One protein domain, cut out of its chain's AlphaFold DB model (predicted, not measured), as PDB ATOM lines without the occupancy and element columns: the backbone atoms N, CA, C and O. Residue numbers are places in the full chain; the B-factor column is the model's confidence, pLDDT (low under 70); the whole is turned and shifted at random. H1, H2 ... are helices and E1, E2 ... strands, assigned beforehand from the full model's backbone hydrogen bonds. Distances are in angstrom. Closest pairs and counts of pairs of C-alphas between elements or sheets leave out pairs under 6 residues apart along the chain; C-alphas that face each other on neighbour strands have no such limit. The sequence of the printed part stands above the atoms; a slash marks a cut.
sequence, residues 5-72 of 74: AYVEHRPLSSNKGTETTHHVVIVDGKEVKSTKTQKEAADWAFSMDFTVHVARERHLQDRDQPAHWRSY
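What this domain is: This is residues 5 to 72 of the 74 residues of an uncharacterized protein of Paraburkholderia ultramafica (UniProt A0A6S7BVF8). A strongly twisted five-stranded sheet has one helix, H1, packed on one face, making two layers. The 68 printed residues run E1 E2 E3 H1 E4 E5; the mixed sheet's order is E3 E2 E1 E4 E5. The class is mixed, the whole compact: radius of gyration of the C-alphas 11.1 A, spans 33 by 25 by 19 A.

How they stand to each other: E1, residues 5 to 10, E2, 22 to 27, and E3, 30 to 35, form a meander of antiparallel hairpins, with N 8 to O 24 at 2.9 A and N 25 to O 33 at 2.8 A. H1, residues 38 to 47, is on the sheet; its Gln 38 and His 23 of E2 have their closest C-alphas, 5.8 A apart. Every O i to N i+4 pair in H1 is within hydrogen-bond range. E4, residues 51 to 55, is parallel to E1, with N 7 to O 53 at 2.7 A. E3, H1 and E4 form a split strand-helix-strand unit, E2 and E1 between its strands, with a right-handed crossover. E5, residues 69 to 71, forms a hairpin with E4, with N 54 to O 70 at 2.9 A.

Where its parts are: E1 begins at C-alpha 5 (11.819, -4.072, 51.242) and spans 15.7 A, E2 16.8 A, H1 14.3 A. E5 ends at C-alpha 71 (2.985, 0.763, 51.980).

The domain as a whole: The printed part has no cut. The links E1 to E2 and E4 to E5 are long; residues 59 to 61 have pLDDT under 70.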
ATOM      1  N   ALA A   5      11.363  -4.182  52.616       93.94
ATOM      2  CA  ALA A   5      11.819  -4.072  51.242       93.94
ATOM      3  C   ALA A   5      11.370  -2.732  50.665       93.94
ATOM      4  O   ALA A   5      10.202  -2.363  50.776       93.94
ATOM      5  N   TYR A   6      12.296  -2.025  50.032       93.38
ATOM      6  CA  TYR A   6      12.072  -0.712  49.440       93.38
ATOM      7  C   TYR A   6      12.159  -0.815  47.920       93.38
ATOM      8  O   TYR A   6      13.184  -1.229  47.384       93.38
ATOM      9  N   VAL A   7      11.085  -0.458  47.224       93.62
ATOM     10  CA  VAL A   7      10.988  -0.475  45.766       93.62
ATOM     11  C   VAL A   7      11.233   0.933  45.236       93.62
ATOM     12  O   VAL A   7      10.425   1.837  45.459       93.62
ATOM     13  N   GLU A   8      12.335   1.115  44.514       92.25
ATOM     14  CA  GLU A   8      12.744   2.394  43.924       92.25
ATOM     15  C   GLU A   8      12.610   2.369  42.401       92.25
ATOM     16  O   GLU A   8      12.922   1.374  41.748       92.25
ATOM     17  N   HIS A   9      12.196   3.495  41.818       91.00
ATOM     18  CA  HIS A   9      12.238   3.706  40.372       91.00
ATOM     19  C   HIS A   9      13.664   4.042  39.915       91.00
ATOM     20  O   HIS A   9      14.354   4.826  40.570       91.00
ATOM     21  N   ARG A  10      14.070   3.534  38.746       90.00
ATOM     22  CA  ARG A  10      15.368   3.820  38.117       90.00
ATOM     23  C   ARG A  10      15.229   4.250  36.644       90.00
ATOM     24  O   ARG A  10      14.313   3.789  35.957       90.00
ATOM     25  N   PRO A  11      16.150   5.077  36.111       87.50
ATOM     26  CA  PRO A  11      17.264   5.717  36.818       87.50
ATOM     27  C   PRO A  11      16.780   6.754  37.842       87.50
ATOM     28  O   PRO A  11      15.647   7.239  37.760       87.50
ATOM     29  N   LEU A  12      17.644   7.087  38.807       82.75
ATOM     30  CA  LEU A  12      17.396   8.236  39.680       82.75
ATOM     31  C   LEU A  12      17.464   9.497  38.835       82.75
ATOM     32  O   LEU A  12      18.414   9.693  38.080       82.75
ATOM     33  N   SER A  13      16.452  10.340  38.955       77.12
ATOM     34  CA  SER A  13      16.412  11.606  38.242       77.12
ATOM     35  C   SER A  13      15.590  12.611  39.030       77.12
ATOM     36  O   SER A  13      14.501  12.291  39.510       77.12
ATOM     37  N   SER A  14      16.112  13.831  39.132       74.81
ATOM     38  CA  SER A  14      15.388  15.013  39.609       74.81
ATOM     39  C   SER A  14      14.430  15.577  38.558       74.81
ATOM     40  O   SER A  14      13.542  16.359  38.893       74.81
ATOM     41  N   ASN A  15      14.559  15.160  37.293       77.75
ATOM     42  CA  ASN A  15      13.650  15.553  36.229       77.75
ATOM     43  C   ASN A  15      12.416  14.636  36.204       77.75
ATOM     44  O   ASN A  15      12.512  13.436  35.936       77.75
ATOM     45  N   LYS A  16      11.234  15.228  36.420       72.25
ATOM     46  CA  LYS A  16       9.937  14.527  36.409       72.25
ATOM     47  C   LYS A  16       9.591  13.887  35.058       72.25
ATOM     48  O   LYS A  16       8.826  12.932  35.034       72.25
ATOM     49  N   GLY A  17      10.142  14.401  33.956       75.94
ATOM     50  CA  GLY A  17       9.909  13.892  32.602       75.94
ATOM     51  C   GLY A  17      10.806  12.719  32.201       75.94
ATOM     52  O   GLY A  17      10.610  12.153  31.131       75.94
ATOM     53  N   THR A  18      11.795  12.340  33.018       80.88
ATOM     54  CA  THR A  18      12.603  11.146  32.739       80.88
ATOM     55  C   THR A  18      11.707   9.903  32.766       80.88
ATOM     56  O   THR A  18      10.780   9.816  33.566       80.88
ATOM     57  N   GLU A  19      11.972   8.905  31.930       83.94
ATOM     58  CA  GLU A  19      11.216   7.647  31.937       83.94
ATOM     59  C   GLU A  19      11.695   6.708  33.061       83.94
ATOM     60  O   GLU A  19      12.884   6.681  33.386       83.94
ATOM     61  N   THR A  20      10.783   5.949  33.687       86.56
ATOM     62  CA  THR A  20      11.200   4.826  34.543       86.56
ATOM     63  C   THR A  20      11.557   3.677  33.623       86.56
ATOM     64  O   THR A  20      10.688   3.141  32.949       86.56
ATOM     65  N   THR A  21      12.814   3.261  33.652       90.12
ATOM     66  CA  THR A  21      13.290   2.127  32.851       90.12
ATOM     67  C   THR A  21      13.145   0.798  33.586       90.12
ATOM     68  O   THR A  21      12.882  -0.230  32.968       90.12
ATOM     69  N   HIS A  22      13.323   0.805  34.908       93.06
ATOM     70  CA  HIS A  22      13.220  -0.378  35.755       93.06
ATOM     71  C   HIS A  22      12.965   0.020  37.211       93.06
ATOM     72  O   HIS A  22      13.011   1.198  37.577       93.06
ATOM     73  N   HIS A  23      12.682  -0.976  38.036       93.75
ATOM     74  CA  HIS A  23      12.496  -0.856  39.470       93.75
ATOM     75  C   HIS A  23      13.503  -1.749  40.173       93.75
ATOM     76  O   HIS A  23      13.864  -2.806  39.661       93.75
ATOM     77  N   VAL A  24      13.947  -1.330  41.348       95.38
ATOM     78  CA  VAL A  24      14.878  -2.112  42.159       95.38
ATOM     79  C   VAL A  24      14.295  -2.348  43.533       95.38
ATOM     80  O   VAL A  24      13.593  -1.489  44.060       95.38
ATOM     81  N   VAL A  25      14.588  -3.509  44.108       95.44
ATOM     82  CA  VAL A  25      14.242  -3.842  45.485       95.44
ATOM     83  C   VAL A  25      15.495  -3.731  46.329       95.44
ATOM     84  O   VAL A  25      16.501  -4.383  46.039       95.44
ATOM     85  N   ILE A  26      15.424  -2.923  47.379       94.06
ATOM     86  CA  ILE A  26      16.486  -2.767  48.363       94.06
ATOM     87  C   ILE A  26      16.044  -3.354  49.695       94.06
ATOM     88  O   ILE A  26      14.988  -3.008  50.222       94.06
ATOM     89  N   VAL A  27      16.893  -4.216  50.247       92.56
ATOM     90  CA  VAL A  27      16.763  -4.785  51.590       92.56
ATOM     91  C   VAL A  27      18.084  -4.559  52.316       92.56
ATOM     92  O   VAL A  27      19.151  -4.742  51.731       92.56
ATOM     93  N   ASP A  28      18.032  -4.121  53.576       90.44
ATOM     94  CA  ASP A  28      19.223  -3.858  54.402       90.44
ATOM     95  C   ASP A  28      20.258  -2.946  53.693       90.44
ATOM     96  O   ASP A  28      21.470  -3.156  53.754       90.44
ATOM     97  N   GLY A  29      19.766  -1.947  52.947       88.00
ATOM     98  CA  GLY A  29      20.583  -0.977  52.208       88.00
ATOM     99  C   GLY A  29      21.175  -1.475  50.884       88.00
ATOM    100  O   GLY A  29      21.771  -0.675  50.161       88.00
ATOM    101  N   LYS A  30      20.983  -2.749  50.526       91.00
ATOM    102  CA  LYS A  30      21.532  -3.365  49.311       91.00
ATOM    103  C   LYS A  30      20.450  -3.617  48.276       91.00
ATOM    104  O   LYS A  30      19.381  -4.116  48.610       91.00
ATOM    105  N   GLU A  31      20.756  -3.331  47.016       94.31
ATOM    106  CA  GLU A  31      19.934  -3.786  45.897       94.31
ATOM    107  C   GLU A  31      20.030  -5.311  45.777       94.31
ATOM    108  O   GLU A  31      21.117  -5.867  45.632       94.31
ATOM    109  N   VAL A  32      18.885  -5.984  45.876       96.44
ATOM    110  CA  VAL A  32      18.783  -7.452  45.847       96.44
ATOM    111  C   VAL A  32      18.036  -7.964  44.617       96.44
ATOM    112  O   VAL A  32      18.134  -9.144  44.280       96.44
ATOM    113  N   LYS A  33      17.292  -7.091  43.928       96.06
ATOM    114  CA  LYS A  33      16.526  -7.438  42.730       96.06
ATOM    115  C   LYS A  33      16.315  -6.211  41.847       96.06
ATOM    116  O   LYS A  33      16.082  -5.125  42.361       96.06
ATOM    117  N   SER A  34      16.309  -6.421  40.532       96.88
ATOM    118  CA  SER A  34      15.866  -5.453  39.525       96.88
ATOM    119  C   SER A  34      14.765  -6.083  38.664       96.88
ATOM    120  O   SER A  34      14.843  -7.268  38.320       96.88
ATOM    121  N   THR A  35      13.712  -5.324  38.369       96.44
ATOM    122  CA  THR A  35      12.539  -5.746  37.587       96.44
ATOM    123  C   THR A  35      12.101  -4.637  36.641       96.44
ATOM    124  O   THR A  35      12.412  -3.466  36.846       96.44
ATOM    125  N   LYS A  36      11.341  -4.968  35.595       94.50
ATOM    126  CA  LYS A  36      10.830  -3.938  34.682       94.50
ATOM    127  C   LYS A  36       9.734  -3.120  35.355       94.50
ATOM    128  O   LYS A  36       9.727  -1.894  35.268       94.50
ATOM    129  N   THR A  37       8.841  -3.783  36.085       93.88
ATOM    130  CA  THR A  37       7.670  -3.137  36.684       93.88
ATOM    131  C   THR A  37       7.731  -3.088  38.208       93.88
ATOM    132  O   THR A  37       8.333  -3.940  38.866       93.88
ATOM    133  N   GLN A  38       7.042  -2.094  38.774       93.69
ATOM    134  CA  GLN A  38       6.867  -1.948  40.219       93.69
ATOM    135  C   GLN A  38       6.117  -3.146  40.816       93.69
ATOM    136  O   GLN A  38       6.431  -3.580  41.921       93.69
ATOM    137  N   LYS A  39       5.135  -3.687  40.079       94.31
ATOM    138  CA  LYS A  39       4.353  -4.846  40.509       94.31
ATOM    139  C   LYS A  39       5.235  -6.084  40.652       94.31
ATOM    140  O   LYS A  39       5.188  -6.716  41.694       94.31
ATOM    141  N   GLU A  40       6.086  -6.378  39.671       95.75
ATOM    142  CA  GLU A  40       7.019  -7.512  39.764       95.75
ATOM    143  C   GLU A  40       7.971  -7.385  40.961       95.75
ATOM    144  O   GLU A  40       8.249  -8.374  41.634       95.75
ATOM    145  N   ALA A  41       8.460  -6.172  41.243       95.69
ATOM    146  CA  ALA A  41       9.304  -5.909  42.408       95.69
ATOM    147  C   ALA A  41       8.552  -6.164  43.724       95.69
ATOM    148  O   ALA A  41       9.084  -6.819  44.622       95.69
ATOM    149  N   ALA A  42       7.316  -5.667  43.828       95.19
ATOM    150  CA  ALA A  42       6.482  -5.835  45.011       95.19
ATOM    151  C   ALA A  42       6.051  -7.294  45.221       95.19
ATOM    152  O   ALA A  42       6.206  -7.814  46.321       95.19
ATOM    153  N   ASP A  43       5.583  -7.974  44.171       95.31
ATOM    154  CA  ASP A  43       5.167  -9.380  44.220       95.31
ATOM    155  C   ASP A  43       6.332 -10.279  44.659       95.31
ATOM    156  O   ASP A  43       6.169 -11.147  45.518       95.31
ATOM    157  N   TRP A  44       7.533 -10.033  44.121       95.81
ATOM    158  CA  TRP A  44       8.740 -10.731  44.555       95.81
ATOM    159  C   TRP A  44       9.027 -10.481  46.039       95.81
ATOM    160  O   TRP A  44       9.256 -11.433  46.781       95.81
ATOM    161  N   ALA A  45       8.974  -9.229  46.495       94.94
ATOM    162  CA  ALA A  45       9.254  -8.891  47.886       94.94
ATOM    163  C   ALA A  45       8.218  -9.490  48.860       94.94
ATOM    164  O   ALA A  45       8.604 -10.006  49.907       94.94
ATOM    165  N   PHE A  46       6.934  -9.520  48.491       93.94
ATOM    166  CA  PHE A  46       5.907 -10.226  49.262       93.94
ATOM    167  C   PHE A  46       6.163 -11.733  49.324       93.94
ATOM    168  O   PHE A  46       6.025 -12.323  50.391       93.94
ATOM    169  N   SER A  47       6.595 -12.357  48.222       94.44
ATOM    170  CA  SER A  47       6.933 -13.791  48.216       94.44
ATOM    171  C   SER A  47       8.093 -14.150  49.156       94.44
ATOM    172  O   SER A  47       8.223 -15.303  49.559       94.44
ATOM    173  N   MET A  48       8.924 -13.165  49.512       93.25
ATOM    174  CA  MET A  48      10.050 -13.294  50.441       93.25
ATOM    175  C   MET A  48       9.682 -12.909  51.888       93.25
ATOM    176  O   MET A  48      10.575 -12.793  52.724       93.25
ATOM    177  N   ASP A  49       8.391 -12.706  52.177       93.00
ATOM    178  CA  ASP A  49       7.860 -12.301  53.490       93.00
ATOM    179  C   ASP A  49       8.367 -10.918  53.960       93.00
ATOM    180  O   ASP A  49       8.607 -10.664  55.145       93.00
ATOM    181  N   PHE A  50       8.561  -9.991  53.012       93.06
ATOM    182  CA  PHE A  50       8.938  -8.612  53.316       93.06
ATOM    183  C   PHE A  50       7.735  -7.678  53.422       93.06
ATOM    184  O   PHE A  50       6.769  -7.759  52.665       93.06
ATOM    185  N   THR A  51       7.847  -6.692  54.313       92.12
ATOM    186  CA  THR A  51       6.959  -5.523  54.286       92.12
ATOM    187  C   THR A  51       7.415  -4.584  53.176       92.12
ATOM    188  O   THR A  51       8.525  -4.049  53.237       92.12
ATOM    189  N   VAL A  52       6.565  -4.389  52.168       93.69
ATOM    190  CA  VAL A  52       6.917  -3.664  50.942       93.69
ATOM    191  C   VAL A  52       6.570  -2.183  51.040       93.69
ATOM    192  O   VAL A  52       5.420  -1.796  51.256       93.69
ATOM    193  N   HIS A  53       7.578  -1.360  50.783       93.31
ATOM    194  CA  HIS A  53       7.506   0.089  50.693       93.31
ATOM    195  C   HIS A  53       7.865   0.521  49.281       93.31
ATOM    196  O   HIS A  53       8.883   0.101  48.749       93.31
ATOM    197  N   VAL A  54       7.068   1.383  48.666       91.56
ATOM    198  CA  VAL A  54       7.350   1.916  47.327       91.56
ATOM    199  C   VAL A  54       7.669   3.396  47.424       91.56
ATOM    200  O   VAL A  54       6.945   4.138  48.094       91.56
ATOM    201  N   ALA A  55       8.726   3.825  46.736       89.56
ATOM    202  CA  ALA A  55       9.096   5.228  46.643       89.56
ATOM    203  C   ALA A  55       7.963   6.030  45.984       89.56
ATOM    204  O   ALA A  55       7.456   5.663  44.924       89.56
ATOM    205  N   ARG A  56       7.553   7.135  46.610       83.31
ATOM    206  CA  ARG A  56       6.548   8.049  46.043       83.31
ATOM    207  C   ARG A  56       7.121   8.898  44.918       83.31
ATOM    208  O   ARG A  56       6.420   9.210  43.962       83.31
ATOM    209  N   GLU A  57       8.393   9.261  45.038       77.81
ATOM    210  CA  GLU A  57       9.087  10.123  44.093       77.81
ATOM    211  C   GLU A  57      10.458   9.551  43.737       77.81
ATOM    212  O   GLU A  57      11.081   8.806  44.495       77.81
ATOM    213  N   ARG A  58      10.953   9.902  42.549       72.12
ATOM    214  CA  ARG A  58      12.233   9.381  42.050       72.12
ATOM    215  C   ARG A  58      13.459  10.079  42.625       72.12
ATOM    216  O   ARG A  58      14.552   9.533  42.539       72.12
ATOM    217  N   HIS A  59      13.276  11.276  43.168       67.81
ATOM    218  CA  HIS A  59      14.364  12.132  43.639       67.81
ATOM    219  C   HIS A  59      14.377  12.338  45.156       67.81
ATOM    220  O   HIS A  59      15.393  12.771  45.689       67.81
ATOM    221  N   LEU A  60      13.289  12.008  45.856       61.78
ATOM    222  CA  LEU A  60      13.225  11.995  47.318       61.78
ATOM    223  C   LEU A  60      13.207  10.540  47.795       61.78
ATOM    224  O   LEU A  60      12.159   9.997  48.119       61.78
ATOM    225  N   GLN A  61      14.374   9.891  47.765       61.34
ATOM    226  CA  GLN A  61      14.546   8.483  48.161       61.34
ATOM    227  C   GLN A  61      15.389   8.344  49.430       61.34
ATOM    228  O   GLN A  61      16.179   7.415  49.579       61.34
ATOM    229  N   ASP A  62      15.227   9.290  50.354       70.38
ATOM    230  CA  ASP A  62      15.740   9.108  51.704       70.38
ATOM    231  C   ASP A  62      14.926   7.997  52.390       70.38
ATOM    232  O   ASP A  62      13.730   8.153  52.661       70.38
ATOM    233  N   ARG A  63      15.568   6.841  52.596       70.19
ATOM    234  CA  ARG A  63      14.964   5.646  53.208       70.19
ATOM    235  C   ARG A  63      14.654   5.851  54.687       70.19
ATOM    236  O   ARG A  63      13.765   5.178  55.200       70.19
ATOM    237  N   ASP A  64      15.314   6.811  55.329       73.88
ATOM    238  CA  ASP A  64      15.097   7.148  56.733       73.88
ATOM    239  C   ASP A  64      13.885   8.078  56.927       73.88
ATOM    240  O   ASP A  64      13.481   8.341  58.059       73.88
ATOM    241  N   GLN A  65      13.258   8.547  55.837       77.62
ATOM    242  CA  GLN A  65      12.072   9.408  55.867       77.62
ATOM    243  C   GLN A  65      10.800   8.646  55.445       77.62
ATOM    244  O   GLN A  65      10.512   8.534  54.249       77.62
ATOM    245  N   PRO A  66       9.955   8.190  56.395       71.44
ATOM    246  CA  PRO A  66       8.763   7.384  56.105       71.44
ATOM    247  C   PRO A  66       7.772   8.060  55.150       71.44
ATOM    248  O   PRO A  66       7.075   7.387  54.396       71.44
ATOM    249  N   ALA A  67       7.714   9.396  55.153       76.75
ATOM    250  CA  ALA A  67       6.813  10.180  54.310       76.75
ATOM    251  C   ALA A  67       7.082  10.018  52.801       76.75
ATOM    252  O   ALA A  67       6.178  10.248  51.993       76.75
ATOM    253  N   HIS A  68       8.293   9.599  52.422       80.62
ATOM    254  CA  HIS A  68       8.680   9.337  51.033       80.62
ATOM    255  C   HIS A  68       8.234   7.967  50.527       80.62
ATOM    256  O   HIS A  68       8.273   7.706  49.322       80.62
ATOM    257  N   TRP A  69       7.755   7.113  51.425       84.56
ATOM    258  CA  TRP A  69       7.367   5.751  51.120       84.56
ATOM    259  C   TRP A  69       5.864   5.576  51.277       84.56
ATOM    260  O   TRP A  69       5.179   6.249  52.053       84.56
ATOM    261  N   ARG A  70       5.302   4.685  50.473       87.44
ATOM    262  CA  ARG A  70       3.950   4.178  50.685       87.44
ATOM    263  C   ARG A  70       4.024   2.682  50.913       87.44
ATOM    264  O   ARG A  70       4.725   1.994  50.171       87.44
ATOM    265  N   SER A  71       3.265   2.191  51.886       85.81
ATOM    266  CA  SER A  71       2.985   0.763  51.980       85.81
ATOM    267  C   SER A  71       2.320   0.329  50.681       85.81
ATOM    268  O   SER A  71       1.372   0.974  50.218       85.81
ATOM    269  N   TYR A  72       2.844  -0.719  50.062       82.69
ATOM    270  CA  TYR A  72       2.199  -1.276  48.886       82.69
ATOM    271  C   TYR A  72       1.016  -2.137  49.340       82.69
ATOM    272  O   TYR A  72       1.211  -2.984  50.215       82.69
TER     273      TYR A  72